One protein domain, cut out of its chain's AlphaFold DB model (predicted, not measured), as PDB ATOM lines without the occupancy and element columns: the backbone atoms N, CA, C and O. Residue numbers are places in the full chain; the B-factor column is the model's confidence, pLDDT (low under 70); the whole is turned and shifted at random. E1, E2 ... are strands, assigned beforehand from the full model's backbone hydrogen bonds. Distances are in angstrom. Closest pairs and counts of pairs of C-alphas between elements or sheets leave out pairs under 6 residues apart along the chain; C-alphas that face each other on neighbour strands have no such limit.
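What this domain is: This is residues 267 to 400 of the 449 residues of an uncharacterized protein of Chloroflexi bacterium ADurb.Bin360 (UniProt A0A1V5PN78). With little regular structure, the printed part winds as a solenoid of stacked, flattened turns, with short parallel strands E1 E3 E5 E7, later E8 E10 E11, along one wall and E2 E4 E6, later E9, along the opposite one. Unnamed residues 321 to 363 continue the winding between. The 134 printed residues have eleven named strands, E1 to E11 in turn, and no named helix: all strand, with 43 residues in named elements. It is compact, radius of gyration of the C-alphas 14.3 A, spanning 41 by 27 by 14 A.

How they stand to each other: E1, residues 267 to 270, is parallel to E3, residues 280 to 286; N 269 and O 284 are 2.8 A apart. E2, residues 275 to 277, is parallel to E4, residues 291 to 293; N 292 and O 275 are 2.8 A apart. E5, residues 299 to 302, is parallel to E7, residues 318 to 320; N 320 and O 301 are 2.9 A apart. E6 is residues 309 to 311. E8, residues 364 to 368, is parallel to E10, residues 378 to 381; N 379 and O 364 are 2.8 A apart. E9, residues 370 to 372, pairs with no named strand.

Where its parts are: E1 begins at C-alpha 267, (-37.567, 7.792, 45.892); E3 spans 17.1 A from first to last C-alpha; E11, residues 396 to 399, ends at C-alpha 399, (-59.887, -23.596, 31.762).

The domain as a whole: The printed part has no cut. Links E7 to E8 and E10 to E11 are long. Mean pLDDT of the printed part is 77.6; residues 267 to 300, 303 to 306 and 312 to 316 are under 70.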
ATOM      1  N   THR A 267     -36.754   7.652  44.669       41.41
ATOM      2  CA  THR A 267     -37.567   7.792  45.892       41.41
ATOM      3  C   THR A 267     -37.934   6.419  46.451       41.41
ATOM      4  O   THR A 267     -38.623   5.636  45.793       41.41
ATOM      5  N   VAL A 268     -37.508   6.146  47.685       46.38
ATOM      6  CA  VAL A 268     -37.752   4.894  48.425       46.38
ATOM      7  C   VAL A 268     -38.465   5.236  49.725       46.38
ATOM      8  O   VAL A 268     -38.027   6.171  50.390       46.38
ATOM      9  N   VAL A 269     -39.520   4.500  50.089       41.81
ATOM     10  CA  VAL A 269     -40.309   4.726  51.310       41.81
ATOM     11  C   VAL A 269     -40.574   3.403  52.040       41.81
ATOM     12  O   VAL A 269     -41.183   2.479  51.506       41.81
ATOM     13  N   GLY A 270     -40.143   3.331  53.301       42.88
ATOM     14  CA  GLY A 270     -40.327   2.159  54.165       42.88
ATOM     15  C   GLY A 270     -39.520   0.927  53.735       42.88
ATOM     16  O   GLY A 270     -38.573   1.026  52.954       42.88
ATOM     17  N   GLY A 271     -39.909  -0.239  54.253       35.31
ATOM     18  CA  GLY A 271     -39.369  -1.544  53.868       35.31
ATOM     19  C   GLY A 271     -37.997  -1.908  54.446       35.31
ATOM     20  O   GLY A 271     -37.086  -1.094  54.580       35.31
ATOM     21  N   LYS A 272     -37.840  -3.200  54.733       34.81
ATOM     22  CA  LYS A 272     -36.563  -3.863  55.018       34.81
ATOM     23  C   LYS A 272     -36.135  -4.621  53.756       34.81
ATOM     24  O   LYS A 272     -36.982  -5.134  53.038       34.81
ATOM     25  N   TRP A 273     -34.827  -4.693  53.497       37.19
ATOM     26  CA  TRP A 273     -34.256  -5.327  52.294       37.19
ATOM     27  C   TRP A 273     -34.794  -4.739  50.974       37.19
ATOM     28  O   TRP A 273     -35.394  -5.442  50.170       37.19
ATOM     29  N   ASN A 274     -34.537  -3.450  50.740       40.88
ATOM     30  CA  ASN A 274     -34.739  -2.828  49.430       40.88
ATOM     31  C   ASN A 274     -33.387  -2.722  48.713       40.88
ATOM     32  O   ASN A 274     -32.470  -2.071  49.228       40.88
ATOM     33  N   TYR A 275     -33.257  -3.326  47.535       39.88
ATOM     34  CA  TYR A 275     -32.052  -3.244  46.709       39.88
ATOM     35  C   TYR A 275     -32.347  -2.488  45.411       39.88
ATOM     36  O   TYR A 275     -33.152  -2.935  44.600       39.88
ATOM     37  N   ILE A 276     -31.690  -1.341  45.206       44.59
ATOM     38  CA  ILE A 276     -31.813  -0.535  43.984       44.59
ATOM     39  C   ILE A 276     -30.420  -0.277  43.423       44.59
ATOM     40  O   ILE A 276     -29.592   0.384  44.052       44.59
ATOM     41  N   SER A 277     -30.186  -0.761  42.206       39.75
ATOM     42  CA  SER A 277     -28.954  -0.522  41.451       39.75
ATOM     43  C   SER A 277     -29.277   0.206  40.142       39.75
ATOM     44  O   SER A 277     -30.033  -0.319  39.333       39.75
ATOM     45  N   ASN A 278     -28.721   1.413  39.941       42.12
ATOM     46  CA  ASN A 278     -28.873   2.248  38.731       42.12
ATOM     47  C   ASN A 278     -30.270   2.219  38.071       42.12
ATOM     48  O   ASN A 278     -30.444   1.588  37.034       42.12
ATOM     49  N   ALA A 279     -31.256   2.927  38.620       35.97
ATOM     50  CA  ALA A 279     -32.565   3.104  37.980       35.97
ATOM     51  C   ALA A 279     -33.147   4.501  38.263       35.97
ATOM     52  O   ALA A 279     -32.658   5.195  39.160       35.97
ATOM     53  N   TYR A 280     -34.182   4.889  37.505       37.28
ATOM     54  CA  TYR A 280     -35.050   6.040  37.782       37.28
ATOM     55  C   TYR A 280     -36.326   5.533  38.481       37.28
ATOM     56  O   TYR A 280     -37.343   5.263  37.834       37.28
ATOM     57  N   VAL A 281     -36.266   5.325  39.797       39.28
ATOM     58  CA  VAL A 281     -37.340   4.680  40.570       39.28
ATOM     59  C   VAL A 281     -38.272   5.716  41.179       39.28
ATOM     60  O   VAL A 281     -37.961   6.383  42.172       39.28
ATOM     61  N   SER A 282     -39.468   5.799  40.602       34.75
ATOM     62  CA  SER A 282     -40.598   6.492  41.203       34.75
ATOM     63  C   SER A 282     -41.285   5.571  42.209       34.75
ATOM     64  O   SER A 282     -42.057   4.705  41.807       34.75
ATOM     65  N   ASN A 283     -41.054   5.824  43.498       38.56
ATOM     66  CA  ASN A 283     -41.808   5.279  44.630       38.56
ATOM     67  C   ASN A 283     -41.701   3.750  44.827       38.56
ATOM     68  O   ASN A 283     -42.429   2.969  44.216       38.56
ATOM     69  N   LEU A 284     -40.832   3.345  45.757       45.44
ATOM     70  CA  LEU A 284     -40.983   2.090  46.497       45.44
ATOM     71  C   LEU A 284     -41.866   2.336  47.726       45.44
ATOM     72  O   LEU A 284     -41.502   3.170  48.550       45.44
ATOM     73  N   GLY A 285     -42.951   1.577  47.878       36.41
ATOM     74  CA  GLY A 285     -43.647   1.372  49.154       36.41
ATOM     75  C   GLY A 285     -43.589  -0.115  49.495       36.41
ATOM     76  O   GLY A 285     -43.855  -0.930  48.618       36.41
ATOM     77  N   VAL A 286     -43.155  -0.496  50.700       41.91
ATOM     78  CA  VAL A 286     -42.615  -1.856  50.901       41.91
ATOM     79  C   VAL A 286     -42.716  -2.395  52.325       41.91
ATOM     80  O   VAL A 286     -42.437  -1.700  53.299       41.91
ATOM     81  N   GLU A 287     -42.988  -3.697  52.401       35.81
ATOM     82  CA  GLU A 287     -42.664  -4.584  53.520       35.81
ATOM     83  C   GLU A 287     -41.784  -5.711  52.939       35.81
ATOM     84  O   GLU A 287     -42.122  -6.264  51.904       35.81
ATOM     85  N   GLU A 288     -40.636  -5.985  53.563       40.53
ATOM     86  CA  GLU A 288     -39.632  -7.037  53.258       40.53
ATOM     87  C   GLU A 288     -39.379  -7.499  51.787       40.53
ATOM     88  O   GLU A 288     -40.048  -8.389  51.262       40.53
ATOM     89  N   GLY A 289     -38.263  -7.053  51.181       44.72
ATOM     90  CA  GLY A 289     -37.502  -7.884  50.220       44.72
ATOM     91  C   GLY A 289     -37.444  -7.481  48.737       44.72
ATOM     92  O   GLY A 289     -37.149  -8.341  47.909       44.72
ATOM     93  N   VAL A 290     -37.731  -6.233  48.358       43.66
ATOM     94  CA  VAL A 290     -37.808  -5.822  46.938       43.66
ATOM     95  C   VAL A 290     -36.440  -5.628  46.263       43.66
ATOM     96  O   VAL A 290     -35.577  -4.903  46.769       43.66
ATOM     97  N   ASN A 291     -36.287  -6.189  45.055       43.72
ATOM     98  CA  ASN A 291     -35.083  -6.078  44.219       43.72
ATOM     99  C   ASN A 291     -35.355  -5.346  42.889       43.72
ATOM    100  O   ASN A 291     -36.245  -5.715  42.121       43.72
ATOM    101  N   LEU A 292     -34.542  -4.331  42.581       43.00
ATOM    102  CA  LEU A 292     -34.537  -3.604  41.307       43.00
ATOM    103  C   LEU A 292     -33.131  -3.581  40.689       43.00
ATOM    104  O   LEU A 292     -32.183  -3.009  41.248       43.00
ATOM    105  N   TYR A 293     -33.015  -4.171  39.496       39.47
ATOM    106  CA  TYR A 293     -31.749  -4.331  38.778       39.47
ATOM    107  C   TYR A 293     -31.673  -3.496  37.489       39.47
ATOM    108  O   TYR A 293     -32.281  -3.835  36.477       39.47
ATOM    109  N   CYS A 294     -30.829  -2.463  37.535       42.09
ATOM    110  CA  CYS A 294     -30.166  -1.759  36.431       42.09
ATOM    111  C   CYS A 294     -31.010  -1.398  35.184       42.09
ATOM    112  O   CYS A 294     -31.150  -2.164  34.226       42.09
ATOM    113  N   GLN A 295     -31.443  -0.138  35.139       42.03
ATOM    114  CA  GLN A 295     -31.979   0.542  33.964       42.03
ATOM    115  C   GLN A 295     -31.346   1.929  33.772       42.03
ATOM    116  O   GLN A 295     -31.710   2.899  34.439       42.03
ATOM    117  N   THR A 296     -30.481   2.058  32.764       37.88
ATOM    118  CA  THR A 296     -30.292   3.354  32.096       37.88
ATOM    119  C   THR A 296     -31.598   3.730  31.395       37.88
ATOM    120  O   THR A 296     -32.109   2.957  30.585       37.88
ATOM    121  N   ASP A 297     -32.127   4.908  31.720       40.34
ATOM    122  CA  ASP A 297     -33.302   5.541  31.103       40.34
ATOM    123  C   ASP A 297     -34.641   4.778  31.241       40.34
ATOM    124  O   ASP A 297     -35.579   5.009  30.478       40.34
ATOM    125  N   GLY A 298     -34.763   3.883  32.230       52.12
ATOM    126  CA  GLY A 298     -36.006   3.160  32.530       52.12
ATOM    127  C   GLY A 298     -36.710   3.646  33.798       52.12
ATOM    128  O   GLY A 298     -36.152   3.561  34.892       52.12
ATOM    129  N   PHE A 299     -37.961   4.092  33.649       62.56
ATOM    130  CA  PHE A 299     -38.904   4.301  34.755       62.56
ATOM    131  C   PHE A 299     -39.438   2.949  35.251       62.56
ATOM    132  O   PHE A 299     -39.895   2.156  34.429       62.56
ATOM    133  N   ALA A 300     -39.438   2.689  36.558       68.19
ATOM    134  CA  ALA A 300     -40.019   1.471  37.139       68.19
ATOM    135  C   ALA A 300     -40.772   1.774  38.445       68.19
ATOM    136  O   ALA A 300     -40.417   2.714  39.162       68.19
ATOM    137  N   PHE A 301     -41.799   0.974  38.750       70.06
ATOM    138  CA  PHE A 301     -42.674   1.153  39.917       70.06
ATOM    139  C   PHE A 301     -42.924  -0.170  40.654       70.06
ATOM    140  O   PHE A 301     -43.329  -1.158  40.034       70.06
ATOM    141  N   ILE A 302     -42.743  -0.178  41.980       72.62
ATOM    142  CA  ILE A 302     -43.171  -1.273  42.865       72.62
ATOM    143  C   ILE A 302     -43.931  -0.658  44.046       72.62
ATOM    144  O   ILE A 302     -43.337  -0.092  44.961       72.62
ATOM    145  N   GLY A 303     -45.261  -0.748  43.997       60.09
ATOM    146  CA  GLY A 303     -46.157  -0.019  44.901       60.09
ATOM    147  C   GLY A 303     -46.407  -0.653  46.272       60.09
ATOM    148  O   GLY A 303     -47.062  -0.025  47.103       60.09
ATOM    149  N   GLY A 304     -45.941  -1.881  46.511       62.41
ATOM    150  CA  GLY A 304     -46.240  -2.615  47.740       62.41
ATOM    151  C   GLY A 304     -45.594  -3.997  47.833       62.41
ATOM    152  O   GLY A 304     -45.101  -4.548  46.846       62.41
ATOM    153  N   GLY A 305     -45.728  -4.602  49.015       59.81
ATOM    154  CA  GLY A 305     -45.541  -6.036  49.242       59.81
ATOM    155  C   GLY A 305     -44.098  -6.549  49.212       59.81
ATOM    156  O   GLY A 305     -43.148  -5.781  49.081       59.81
ATOM    157  N   THR A 306     -43.974  -7.870  49.340       64.38
ATOM    158  CA  THR A 306     -42.736  -8.595  49.649       64.38
ATOM    159  C   THR A 306     -42.102  -9.250  48.423       64.38
ATOM    160  O   THR A 306     -42.799  -9.726  47.529       64.38
ATOM    161  N   GLU A 307     -40.769  -9.332  48.380       71.31
ATOM    162  CA  GLU A 307     -39.986 -10.046  47.339       71.31
ATOM    163  C   GLU A 307     -40.267  -9.660  45.862       71.31
ATOM    164  O   GLU A 307     -39.812 -10.328  44.928       71.31
ATOM    165  N   ASN A 308     -41.012  -8.581  45.610       70.56
ATOM    166  CA  ASN A 308     -41.363  -8.164  44.254       70.56
ATOM    167  C   ASN A 308     -40.125  -7.634  43.509       70.56
ATOM    168  O   ASN A 308     -39.284  -6.940  44.080       70.56
ATOM    169  N   THR A 309     -40.008  -7.987  42.230       78.88
ATOM    170  CA  THR A 309     -38.764  -7.859  41.465       78.88
ATOM    171  C   THR A 309     -39.030  -7.371  40.041       78.88
ATOM    172  O   THR A 309     -39.850  -7.949  39.325       78.88
ATOM    173  N   ILE A 310     -38.311  -6.338  39.590       77.62
ATOM    174  CA  ILE A 310     -38.267  -5.950  38.169       77.62
ATOM    175  C   ILE A 310     -36.808  -6.036  37.698       77.62
ATOM    176  O   ILE A 310     -35.933  -5.322  38.193       77.62
ATOM    177  N   GLU A 311     -36.553  -6.959  36.770       72.19
ATOM    178  CA  GLU A 311     -35.226  -7.484  36.431       72.19
ATOM    179  C   GLU A 311     -35.027  -7.597  34.916       72.19
ATOM    180  O   GLU A 311     -35.467  -8.553  34.280       72.19
ATOM    181  N   GLY A 312     -34.310  -6.658  34.303       56.41
ATOM    182  CA  GLY A 312     -33.880  -6.849  32.921       56.41
ATOM    183  C   GLY A 312     -33.354  -5.589  32.262       56.41
ATOM    184  O   GLY A 312     -33.857  -4.495  32.492       56.41
ATOM    185  N   THR A 313     -32.395  -5.763  31.350       51.12
ATOM    186  CA  THR A 313     -31.723  -4.692  30.594       51.12
ATOM    187  C   THR A 313     -32.652  -3.836  29.727       51.12
ATOM    188  O   THR A 313     -32.210  -2.822  29.197       51.12
ATOM    189  N   ILE A 314     -33.927  -4.209  29.602       50.53
ATOM    190  CA  ILE A 314     -34.956  -3.508  28.823       50.53
ATOM    191  C   ILE A 314     -36.252  -3.253  29.615       50.53
ATOM    192  O   ILE A 314     -37.268  -2.963  28.997       50.53
ATOM    193  N   ALA A 315     -36.283  -3.386  30.945       52.41
ATOM    194  CA  ALA A 315     -37.523  -3.347  31.742       52.41
ATOM    195  C   ALA A 315     -38.111  -1.930  31.994       52.41
ATOM    196  O   ALA A 315     -38.612  -1.633  33.078       52.41
ATOM    197  N   GLN A 316     -38.067  -1.046  30.991       67.56
ATOM    198  CA  GLN A 316     -38.612   0.317  31.052       67.56
ATOM    199  C   GLN A 316     -40.144   0.318  31.196       67.56
ATOM    200  O   GLN A 316     -40.833  -0.496  30.582       67.56
ATOM    201  N   ALA A 317     -40.675   1.285  31.947       74.62
ATOM    202  CA  ALA A 317     -42.105   1.547  32.142       74.62
ATOM    203  C   ALA A 317     -42.927   0.327  32.608       74.62
ATOM    204  O   ALA A 317     -44.118   0.218  32.309       74.62
ATOM    205  N   SER A 318     -42.290  -0.583  33.348       82.81
ATOM    206  CA  SER A 318     -42.925  -1.756  33.953       82.81
ATOM    207  C   SER A 318     -43.286  -1.509  35.419       82.81
ATOM    208  O   SER A 318     -42.601  -0.763  36.127       82.81
ATOM    209  N   ALA A 319     -44.378  -2.126  35.874       84.31
ATOM    210  CA  ALA A 319     -44.968  -1.839  37.179       84.31
ATOM    211  C   ALA A 319     -45.533  -3.083  37.883       84.31
ATOM    212  O   ALA A 319     -46.305  -3.850  37.301       84.31
ATOM    213  N   ILE A 320     -45.206  -3.230  39.169       85.81
ATOM    214  CA  ILE A 320     -45.847  -4.174  40.092       85.81
ATOM    215  C   ILE A 320     -46.642  -3.355  41.114       85.81
ATOM    216  O   ILE A 320     -46.081  -2.514  41.813       85.81
ATOM    217  N   ALA A 321     -47.954  -3.571  41.219       85.06
ATOM    218  CA  ALA A 321     -48.781  -2.818  42.168       85.06
ATOM    219  C   ALA A 321     -48.618  -3.297  43.626       85.06
ATOM    220  O   ALA A 321     -48.794  -2.510  44.552       85.06
ATOM    221  N   GLY A 322     -48.258  -4.567  43.830       78.44
ATOM    222  CA  GLY A 322     -47.973  -5.163  45.136       78.44
ATOM    223  C   GLY A 322     -47.851  -6.690  45.061       78.44
ATOM    224  O   GLY A 322     -47.624  -7.238  43.985       78.44
ATOM    225  N   GLY A 323     -48.082  -7.385  46.178       78.56
ATOM    226  CA  GLY A 323     -48.114  -8.857  46.245       78.56
ATOM    227  C   GLY A 323     -46.858  -9.487  46.859       78.56
ATOM    228  O   GLY A 323     -46.117  -8.797  47.552       78.56
ATOM    229  N   HIS A 324     -46.640 -10.782  46.622       84.31
ATOM    230  CA  HIS A 324     -45.497 -11.557  47.127       84.31
ATOM    231  C   HIS A 324     -44.738 -12.257  45.983       84.31
ATOM    232  O   HIS A 324     -45.348 -12.970  45.181       84.31
ATOM    233  N   SER A 325     -43.419 -12.064  45.915       86.81
ATOM    234  CA  SER A 325     -42.487 -12.750  44.995       86.81
ATOM    235  C   SER A 325     -42.864 -12.648  43.506       86.81
ATOM    236  O   SER A 325     -42.682 -13.599  42.745       86.81
ATOM    237  N   ASN A 326     -43.448 -11.527  43.070       88.50
ATOM    238  CA  ASN A 326     -43.799 -11.322  41.662       88.50
ATOM    239  C   ASN A 326     -42.599 -10.781  40.868       88.50
ATOM    240  O   ASN A 326     -41.865  -9.927  41.364       88.50
ATOM    241  N   THR A 327     -42.419 -11.224  39.621       90.88
ATOM    242  CA  THR A 327     -41.240 -10.894  38.800       90.88
ATOM    243  C   THR A 327     -41.629 -10.374  37.417       90.88
ATOM    244  O   THR A 327     -42.363 -11.043  36.690       90.88
ATOM    245  N   ILE A 328     -41.094  -9.222  37.005       89.44
ATOM    246  CA  ILE A 328     -41.195  -8.721  35.623       89.44
ATOM    247  C   ILE A 328     -39.799  -8.623  35.009       89.44
ATOM    248  O   ILE A 328     -38.945  -7.927  35.550       89.44
ATOM    249  N   THR A 329     -39.577  -9.248  33.850       87.00
ATOM    250  CA  THR A 329     -38.294  -9.202  33.122       87.00
ATOM    251  C   THR A 329     -38.384  -8.568  31.729       87.00
ATOM    252  O   THR A 329     -37.546  -8.825  30.866       87.00
ATOM    253  N   SER A 330     -39.429  -7.774  31.480       85.88
ATOM    254  CA  SER A 330     -39.739  -7.184  30.171       85.88
ATOM    255  C   SER A 330     -40.202  -5.730  30.277       85.88
ATOM    256  O   SER A 330     -40.516  -5.245  31.364       85.88
ATOM    257  N   THR A 331     -40.237  -5.029  29.142       85.44
ATOM    258  CA  THR A 331     -40.676  -3.625  29.007       85.44
ATOM    259  C   THR A 331     -42.205  -3.496  29.031       85.44
ATOM    260  O   THR A 331     -42.910  -4.417  28.602       85.44
ATOM    261  N   TYR A 332     -42.717  -2.334  29.453       88.00
ATOM    262  CA  TYR A 332     -44.137  -1.946  29.386       88.00
ATOM    263  C   TYR A 332     -45.104  -3.001  29.956       88.00
ATOM    264  O   TYR A 332     -46.185  -3.231  29.416       88.00
ATOM    265  N   SER A 333     -44.679  -3.698  31.008       92.25
ATOM    266  CA  SER A 333     -45.326  -4.907  31.523       92.25
ATOM    267  C   SER A 333     -45.886  -4.693  32.929       92.25
ATOM    268  O   SER A 333     -45.349  -3.898  33.704       92.25
ATOM    269  N   PHE A 334     -46.970  -5.394  33.268       94.00
ATOM    270  CA  PHE A 334     -47.739  -5.125  34.488       94.00
ATOM    271  C   PHE A 334     -48.074  -6.380  35.297       94.00
ATOM    272  O   PHE A 334     -48.590  -7.358  34.750       94.00
ATOM    273  N   ILE A 335     -47.871  -6.303  36.617       95.62
ATOM    274  CA  ILE A 335     -48.438  -7.244  37.590       95.62
ATOM    275  C   ILE A 335     -49.299  -6.475  38.600       95.62
ATOM    276  O   ILE A 335     -48.796  -5.684  39.397       95.62
ATOM    277  N   GLY A 336     -50.608  -6.734  38.593       94.00
ATOM    278  CA  GLY A 336     -51.571  -6.085  39.494       94.00
ATOM    279  C   GLY A 336     -51.521  -6.568  40.947       94.00
ATOM    280  O   GLY A 336     -52.098  -5.931  41.825       94.00
ATOM    281  N   GLY A 337     -50.818  -7.668  41.217       91.75
ATOM    282  CA  GLY A 337     -50.591  -8.202  42.556       91.75
ATOM    283  C   GLY A 337     -50.545  -9.727  42.568       91.75
ATOM    284  O   GLY A 337     -50.247 -10.360  41.557       91.75
ATOM    285  N   GLY A 338     -50.905 -10.325  43.704       94.38
ATOM    286  CA  GLY A 338     -50.932 -11.779  43.870       94.38
ATOM    287  C   GLY A 338     -49.585 -12.367  44.291       94.38
ATOM    288  O   GLY A 338     -48.764 -11.670  44.888       94.38
ATOM    289  N   ILE A 339     -49.388 -13.663  44.035       94.69
ATOM    290  CA  ILE A 339     -48.264 -14.447  44.568       94.69
ATOM    291  C   ILE A 339     -47.530 -15.187  43.441       94.69
ATOM    292  O   ILE A 339     -48.151 -15.950  42.699       94.69
ATOM    293  N   THR A 340     -46.202 -15.057  43.360       95.69
ATOM    294  CA  THR A 340     -45.310 -15.790  42.424       95.69
ATOM    295  C   THR A 340     -45.641 -15.637  40.931       95.69
ATOM    296  O   THR A 340     -45.404 -16.549  40.140       95.69
ATOM    297  N   ASN A 341     -46.226 -14.511  40.512       97.50
ATOM    298  CA  ASN A 341     -46.534 -14.278  39.098       97.50
ATOM    299  C   ASN A 341     -45.293 -13.795  38.327       97.50
ATOM    300  O   ASN A 341     -44.495 -13.024  38.855       97.50
ATOM    301  N   THR A 342     -45.145 -14.210  37.067       97.00
ATOM    302  CA  THR A 342     -43.955 -13.914  36.250       97.00
ATOM    303  C   THR A 342     -44.326 -13.363  34.872       97.00
ATOM    304  O   THR A 342     -44.992 -14.041  34.090       97.00
ATOM    305  N   VAL A 343     -43.852 -12.166  34.527       95.81
ATOM    306  CA  VAL A 343     -44.010 -11.582  33.184       95.81
ATOM    307  C   VAL A 343     -42.653 -11.473  32.500       95.81
ATOM    308  O   VAL A 343     -41.783 -10.745  32.967       95.81
ATOM    309  N   THR A 344     -42.478 -12.162  31.375       94.19
ATOM    310  CA  THR A 344     -41.259 -12.079  30.543       94.19
ATOM    311  C   THR A 344     -41.548 -11.599  29.117       94.19
ATOM    312  O   THR A 344     -40.645 -11.113  28.432       94.19
ATOM    313  N   GLY A 345     -42.810 -11.659  28.684       93.44
ATOM    314  CA  GLY A 345     -43.263 -11.133  27.401       93.44
ATOM    315  C   GLY A 345     -43.340  -9.608  27.405       93.44
ATOM    316  O   GLY A 345     -43.756  -8.999  28.385       93.44
ATOM    317  N   LEU A 346     -42.966  -8.982  26.291       93.06
ATOM    318  CA  LEU A 346     -43.110  -7.539  26.081       93.06
ATOM    319  C   LEU A 346     -44.601  -7.139  26.130       93.06
ATOM    320  O   LEU A 346     -45.441  -7.927  25.698       93.06
ATOM    321  N   TYR A 347     -44.944  -5.947  26.637       94.38
ATOM    322  CA  TYR A 347     -46.335  -5.447  26.757       94.38
ATOM    323  C   TYR A 347     -47.310  -6.371  27.519       94.38
ATOM    324  O   TYR A 347     -48.520  -6.312  27.293       94.38
ATOM    325  N   SER A 348     -46.812  -7.278  28.363       97.06
ATOM    326  CA  SER A 348     -47.628  -8.378  28.891       97.06
ATOM    327  C   SER A 348     -48.157  -8.115  30.298       97.06
ATOM    328  O   SER A 348     -47.586  -7.347  31.079       97.06
ATOM    329  N   VAL A 349     -49.299  -8.733  30.607       97.94
ATOM    330  CA  VAL A 349     -50.138  -8.356  31.750       97.94
ATOM    331  C   VAL A 349     -50.568  -9.577  32.558       97.94
ATOM    332  O   VAL A 349     -51.142 -10.531  32.028       97.94
ATOM    333  N   ILE A 350     -50.375  -9.497  33.874       98.56
ATOM    334  CA  ILE A 350     -51.021 -10.371  34.854       98.56
ATOM    335  C   ILE A 350     -51.816  -9.474  35.815       98.56
ATOM    336  O   ILE A 350     -51.213  -8.731  36.589       98.56
ATOM    337  N   PRO A 351     -53.162  -9.493  35.815       97.69
ATOM    338  CA  PRO A 351     -53.949  -8.642  36.714       97.69
ATOM    339  C   PRO A 351     -53.818  -9.064  38.188       97.69
ATOM    340  O   PRO A 351     -54.123  -8.281  39.082       97.69
ATOM    341  N   GLY A 352     -53.375 -10.297  38.442       96.31
ATOM    342  CA  GLY A 352     -53.156 -10.873  39.763       96.31
ATOM    343  C   GLY A 352     -53.306 -12.394  39.733       96.31
ATOM    344  O   GLY A 352     -53.275 -13.011  38.667       96.31
ATOM    345  N   GLY A 353     -53.524 -12.994  40.904       96.81
ATOM    346  CA  GLY A 353     -53.677 -14.444  41.062       96.81
ATOM    347  C   GLY A 353     -52.398 -15.127  41.549       96.81
ATOM    348  O   GLY A 353     -51.573 -14.491  42.210       96.81
ATOM    349  N   GLN A 354     -52.252 -16.421  41.266       98.00
ATOM    350  CA  GLN A 354     -51.169 -17.247  41.808       98.00
ATOM    351  C   GLN A 354     -50.412 -17.995  40.707       98.00
ATOM    352  O   GLN A 354     -51.007 -18.732  39.918       98.00
ATOM    353  N   SER A 355     -49.087 -17.845  40.703       97.88
ATOM    354  CA  SER A 355     -48.145 -18.591  39.854       97.88
ATOM    355  C   SER A 355     -48.427 -18.502  38.343       97.88
ATOM    356  O   SER A 355     -48.110 -19.427  37.585       97.88
ATOM    357  N   ASN A 356     -49.040 -17.407  37.884       98.62
ATOM    358  CA  ASN A 356     -49.302 -17.173  36.463       98.62
ATOM    359  C   ASN A 356     -48.016 -16.766  35.728       98.62
ATOM    360  O   ASN A 356     -47.099 -16.190  36.317       98.62
ATOM    361  N   THR A 357     -47.943 -17.048  34.430       98.44
ATOM    362  CA  THR A 357     -46.790 -16.719  33.586       98.44
ATOM    363  C   THR A 357     -47.257 -16.119  32.264       98.44
ATOM    364  O   THR A 357     -48.041 -16.744  31.553       98.44
ATOM    365  N   ALA A 358     -46.765 -14.931  31.919       98.25
ATOM    366  CA  ALA A 358     -47.053 -14.247  30.658       98.25
ATOM    367  C   ALA A 358     -45.734 -13.998  29.908       98.25
ATOM    368  O   ALA A 358     -44.979 -13.080  30.241       98.25
ATOM    369  N   SER A 359     -45.406 -14.875  28.954       97.06
ATOM    370  CA  SER A 359     -44.113 -14.877  28.245       97.06
ATOM    371  C   SER A 359     -44.214 -14.598  26.745       97.06
ATOM    372  O   SER A 359     -43.208 -14.283  26.115       97.06
ATOM    373  N   GLY A 360     -45.410 -14.682  26.161       97.06
ATOM    374  CA  GLY A 360     -45.645 -14.212  24.798       97.06
ATOM    375  C   GLY A 360     -45.685 -12.685  24.720       97.06
ATOM    376  O   GLY A 360     -46.139 -12.039  25.650       97.06
ATOM    377  N   GLU A 361     -45.256 -12.086  23.609       97.31
ATOM    378  CA  GLU A 361     -45.453 -10.647  23.360       97.31
ATOM    379  C   GLU A 361     -46.951 -10.285  23.390       97.31
ATOM    380  O   GLU A 361     -47.763 -10.977  22.776       97.31
ATOM    381  N   SER A 362     -47.322  -9.209  24.086       97.69
ATOM    382  CA  SER A 362     -48.709  -8.761  24.291       97.69
ATOM    383  C   SER A 362     -49.635  -9.853  24.852       97.69
ATOM    384  O   SER A 362     -50.787  -9.972  24.432       97.69
ATOM    385  N   SER A 363     -49.127 -10.687  25.766       98.31
ATOM    386  CA  SER A 363     -49.882 -11.792  26.366       98.31
ATOM    387  C   SER A 363     -50.572 -11.409  27.681       98.31
ATOM    388  O   SER A 363     -50.168 -10.474  28.381       98.31
ATOM    389  N   PHE A 364     -51.631 -12.145  28.026       98.56
ATOM    390  CA  PHE A 364     -52.422 -11.937  29.241       98.56
ATOM    391  C   PHE A 364     -52.639 -13.268  29.966       98.56
ATOM    392  O   PHE A 364     -53.175 -14.205  29.372       98.56
ATOM    393  N   ALA A 365     -52.272 -13.359  31.246       98.62
ATOM    394  CA  ALA A 365     -52.465 -14.569  32.055       98.62
ATOM    395  C   ALA A 365     -53.141 -14.240  33.395       98.62
ATOM    396  O   ALA A 365     -52.669 -13.372  34.125       98.62
ATOM    397  N   ALA A 366     -54.234 -14.931  33.734       98.00
ATOM    398  CA  ALA A 366     -55.003 -14.665  34.953       98.00
ATOM    399  C   ALA A 366     -55.572 -15.932  35.612       98.00
ATOM    400  O   ALA A 366     -55.938 -16.896  34.935       98.00
ATOM    401  N   GLY A 367     -55.712 -15.882  36.941       97.12
ATOM    402  CA  GLY A 367     -56.273 -16.959  37.760       97.12
ATOM    403  C   GLY A 367     -55.201 -17.722  38.540       97.12
ATOM    404  O   GLY A 367     -54.384 -17.090  39.215       97.12
ATOM    405  N   THR A 368     -55.201 -19.053  38.455       97.75
ATOM    406  CA  THR A 368     -54.182 -19.913  39.087       97.75
ATOM    407  C   THR A 368     -53.435 -20.717  38.024       97.75
ATOM    408  O   THR A 368     -54.034 -21.538  37.331       97.75
ATOM    409  N   ARG A 369     -52.115 -20.509  37.923       98.19
ATOM    410  CA  ARG A 369     -51.201 -21.207  36.994       98.19
ATOM    411  C   ARG A 369     -51.560 -21.093  35.497       98.19
ATOM    412  O   ARG A 369     -51.264 -21.992  34.707       98.19
ATOM    413  N   ALA A 370     -52.147 -19.974  35.076       98.62
ATOM    414  CA  ALA A 370     -52.293 -19.635  33.660       98.62
ATOM    415  C   ALA A 370     -50.919 -19.353  33.024       98.62
ATOM    416  O   ALA A 370     -50.152 -18.549  33.556       98.62
ATOM    417  N   LYS A 371     -50.611 -19.983  31.885       98.56
ATOM    418  CA  LYS A 371     -49.341 -19.848  31.149       98.56
ATOM    419  C   LYS A 371     -49.596 -19.324  29.731       98.56
ATOM    420  O   LYS A 371     -49.830 -20.085  28.791       98.56
ATOM    421  N   ALA A 372     -49.558 -18.008  29.559       98.56
ATOM    422  CA  ALA A 372     -49.680 -17.361  28.256       98.56
ATOM    423  C   ALA A 372     -48.316 -17.348  27.543       98.56
ATOM    424  O   ALA A 372     -47.565 -16.372  27.584       98.56
ATOM    425  N   LEU A 373     -47.975 -18.490  26.933       98.19
ATOM    426  CA  LEU A 373     -46.635 -18.753  26.399       98.19
ATOM    427  C   LEU A 373     -46.374 -18.137  25.015       98.19
ATOM    428  O   LEU A 373     -45.225 -17.898  24.650       98.19
ATOM    429  N   HIS A 374     -47.437 -17.867  24.256       98.56
ATOM    430  CA  HIS A 374     -47.387 -17.424  22.861       98.56
ATOM    431  C   HIS A 374     -47.830 -15.964  22.681       98.56
ATOM    432  O   HIS A 374     -48.639 -15.455  23.458       98.56
ATOM    433  N   LYS A 375     -47.321 -15.294  21.635       98.44
ATOM    434  CA  LYS A 375     -47.696 -13.913  21.270       98.44
ATOM    435  C   LYS A 375     -49.218 -13.751  21.183       98.44
ATOM    436  O   LYS A 375     -49.878 -14.634  20.647       98.44
ATOM    437  N   GLY A 376     -49.760 -12.662  21.725       97.50
ATOM    438  CA  GLY A 376     -51.192 -12.342  21.696       97.50
ATOM    439  C   GLY A 376     -52.097 -13.331  22.439       97.50
ATOM    440  O   GLY A 376     -53.318 -13.210  22.368       97.50
ATOM    441  N   ALA A 377     -51.540 -14.323  23.143       98.44
ATOM    442  CA  ALA A 377     -52.343 -15.309  23.847       98.44
ATOM    443  C   ALA A 377     -52.953 -14.723  25.126       98.44
ATOM    444  O   ALA A 377     -52.251 -14.197  25.993       98.44
ATOM    445  N   PHE A 378     -54.261 -14.901  25.265       98.44
ATOM    446  CA  PHE A 378     -55.003 -14.692  26.498       98.44
ATOM    447  C   PHE A 378     -55.249 -16.057  27.150       98.44
ATOM    448  O   PHE A 378     -55.724 -16.987  26.489       98.44
ATOM    449  N   VAL A 379     -54.939 -16.189  28.439       98.62
ATOM    450  CA  VAL A 379     -55.124 -17.427  29.204       98.62
ATOM    451  C   VAL A 379     -55.808 -17.133  30.535       98.62
ATOM    452  O   VAL A 379     -55.266 -16.429  31.387       98.62
ATOM    453  N   TRP A 380     -56.985 -17.723  30.728       98.06
ATOM    454  CA  TRP A 380     -57.668 -17.779  32.018       98.06
ATOM    455  C   TRP A 380     -57.627 -19.204  32.567       98.06
ATOM    456  O   TRP A 380     -58.031 -20.148  31.883       98.06
ATOM    457  N   ALA A 381     -57.183 -19.361  33.812       97.75
ATOM    458  CA  ALA A 381     -57.133 -20.647  34.494       97.75
ATOM    459  C   ALA A 381     -57.916 -20.608  35.813       97.75
ATOM    460  O   ALA A 381     -57.660 -19.779  36.684       97.75
ATOM    461  N   ASP A 382     -58.874 -21.520  35.970       96.81
ATOM    462  CA  ASP A 382     -59.556 -21.764  37.242       96.81
ATOM    463  C   ASP A 382     -58.608 -22.275  38.346       96.81
ATOM    464  O   ASP A 382     -57.437 -22.579  38.108       96.81
ATOM    465  N   SER A 383     -59.137 -22.375  39.570       95.81
ATOM    466  CA  SER A 383     -58.420 -22.659  40.825       95.81
ATOM    467  C   SER A 383     -57.877 -24.094  40.963       95.81
ATOM    468  O   SER A 383     -57.856 -24.649  42.063       95.81
ATOM    469  N   GLN A 384     -57.503 -24.738  39.860       93.88
ATOM    470  CA  GLN A 384     -56.849 -26.042  39.852       93.88
ATOM    471  C   GLN A 384     -55.332 -25.855  39.951       93.88
ATOM    472  O   GLN A 384     -54.738 -25.096  39.186       93.88
ATOM    473  N   GLU A 385     -54.686 -26.604  40.845       92.88
ATOM    474  CA  GLU A 385     -53.230 -26.583  41.067       92.88
ATOM    475  C   GLU A 385     -52.444 -27.359  39.986       92.88
ATOM    476  O   GLU A 385     -51.535 -28.137  40.270       92.88
ATOM    477  N   ALA A 386     -52.803 -27.133  38.725       95.31
ATOM    478  CA  ALA A 386     -52.120 -27.616  37.531       95.31
ATOM    479  C   ALA A 386     -51.897 -26.443  36.570       95.31
ATOM    480  O   ALA A 386     -52.698 -25.507  36.546       95.31
ATOM    481  N   ASP A 387     -50.847 -26.487  35.759       97.56
ATOM    482  CA  ASP A 387     -50.606 -25.463  34.743       97.56
ATOM    483  C   ASP A 387     -51.626 -25.558  33.592       97.56
ATOM    484  O   ASP A 387     -52.194 -26.621  33.319       97.56
ATOM    485  N   TYR A 388     -51.922 -24.428  32.949       98.12
ATOM    486  CA  TYR A 388     -52.774 -24.371  31.758       98.12
ATOM    487  C   TYR A 388     -52.162 -23.422  30.736       98.12
ATOM    488  O   TYR A 388     -52.024 -22.229  31.002       98.12
ATOM    489  N   GLU A 389     -51.770 -23.963  29.585       98.12
ATOM    490  CA  GLU A 389     -50.900 -23.287  28.623       98.12
ATOM    491  C   GLU A 389     -51.644 -22.898  27.344       98.12
ATOM    492  O   GLU A 389     -52.504 -23.641  26.866       98.12
ATOM    493  N   SER A 390     -51.291 -21.751  26.751       98.06
ATOM    494  CA  SER A 390     -51.716 -21.455  25.380       98.06
ATOM    495  C   SER A 390     -50.960 -22.326  24.379       98.06
ATOM    496  O   SER A 390     -49.749 -22.500  24.492       98.06
ATOM    497  N   LEU A 391     -51.667 -22.846  23.373       95.00
ATOM    498  CA  LEU A 391     -51.107 -23.791  22.394       95.00
ATOM    499  C   LEU A 391     -50.680 -23.144  21.063       95.00
ATOM    500  O   LEU A 391     -50.054 -23.804  20.237       95.00
ATOM    501  N   ALA A 392     -51.033 -21.877  20.837       96.19
ATOM    502  CA  ALA A 392     -50.651 -21.100  19.658       96.19
ATOM    503  C   ALA A 392     -50.742 -19.588  19.933       96.19
ATOM    504  O   ALA A 392     -51.332 -19.161  20.929       96.19
ATOM    505  N   ALA A 393     -50.174 -18.780  19.034       97.56
ATOM    506  CA  ALA A 393     -50.311 -17.325  19.063       97.56
ATOM    507  C   ALA A 393     -51.758 -16.867  18.799       97.56
ATOM    508  O   ALA A 393     -52.531 -17.585  18.166       97.56
ATOM    509  N   ASP A 394     -52.098 -15.677  19.296       96.94
ATOM    510  CA  ASP A 394     -53.375 -14.980  19.099       96.94
ATOM    511  C   ASP A 394     -54.613 -15.813  19.515       96.94
ATOM    512  O   ASP A 394     -55.693 -15.723  18.931       96.94
ATOM    513  N   THR A 395     -54.453 -16.650  20.551       96.12
ATOM    514  CA  THR A 395     -55.491 -17.556  21.078       96.12
ATOM    515  C   THR A 395     -56.141 -17.054  22.369       96.12
ATOM    516  O   THR A 395     -55.469 -16.548  23.268       96.12
ATOM    517  N   PHE A 396     -57.449 -17.283  22.511       96.00
ATOM    518  CA  PHE A 396     -58.188 -17.128  23.769       96.00
ATOM    519  C   PHE A 396     -58.409 -18.507  24.408       96.00
ATOM    520  O   PHE A 396     -59.162 -19.328  23.888       96.00
ATOM    521  N   ASN A 397     -57.726 -18.770  25.522       96.69
ATOM    522  CA  ASN A 397     -57.672 -20.069  26.191       96.69
ATOM    523  C   ASN A 397     -58.349 -19.942  27.564       96.69
ATOM    524  O   ASN A 397     -57.984 -19.067  28.350       96.69
ATOM    525  N   VAL A 398     -59.312 -20.814  27.881       96.56
ATOM    526  CA  VAL A 398     -60.029 -20.790  29.168       96.56
ATOM    527  C   VAL A 398     -60.175 -22.198  29.739       96.56
ATOM    528  O   VAL A 398     -60.872 -23.037  29.168       96.56
ATOM    529  N   ARG A 399     -59.590 -22.432  30.918       96.38
ATOM    530  CA  ARG A 399     -59.887 -23.596  31.762       96.38
ATOM    531  C   ARG A 399     -60.874 -23.179  32.847       96.38
ATOM    532  O   ARG A 399     -60.533 -22.381  33.717       96.38
ATOM    533  N   ALA A 400     -62.089 -23.718  32.780       95.31
ATOM    534  CA  ALA A 400     -63.137 -23.511  33.774       95.31
ATOM    535  C   ALA A 400     -63.981 -24.787  33.935       95.31
ATOM    536  O   ALA A 400     -64.888 -25.042  33.142       95.31
TER     537      ALA A 400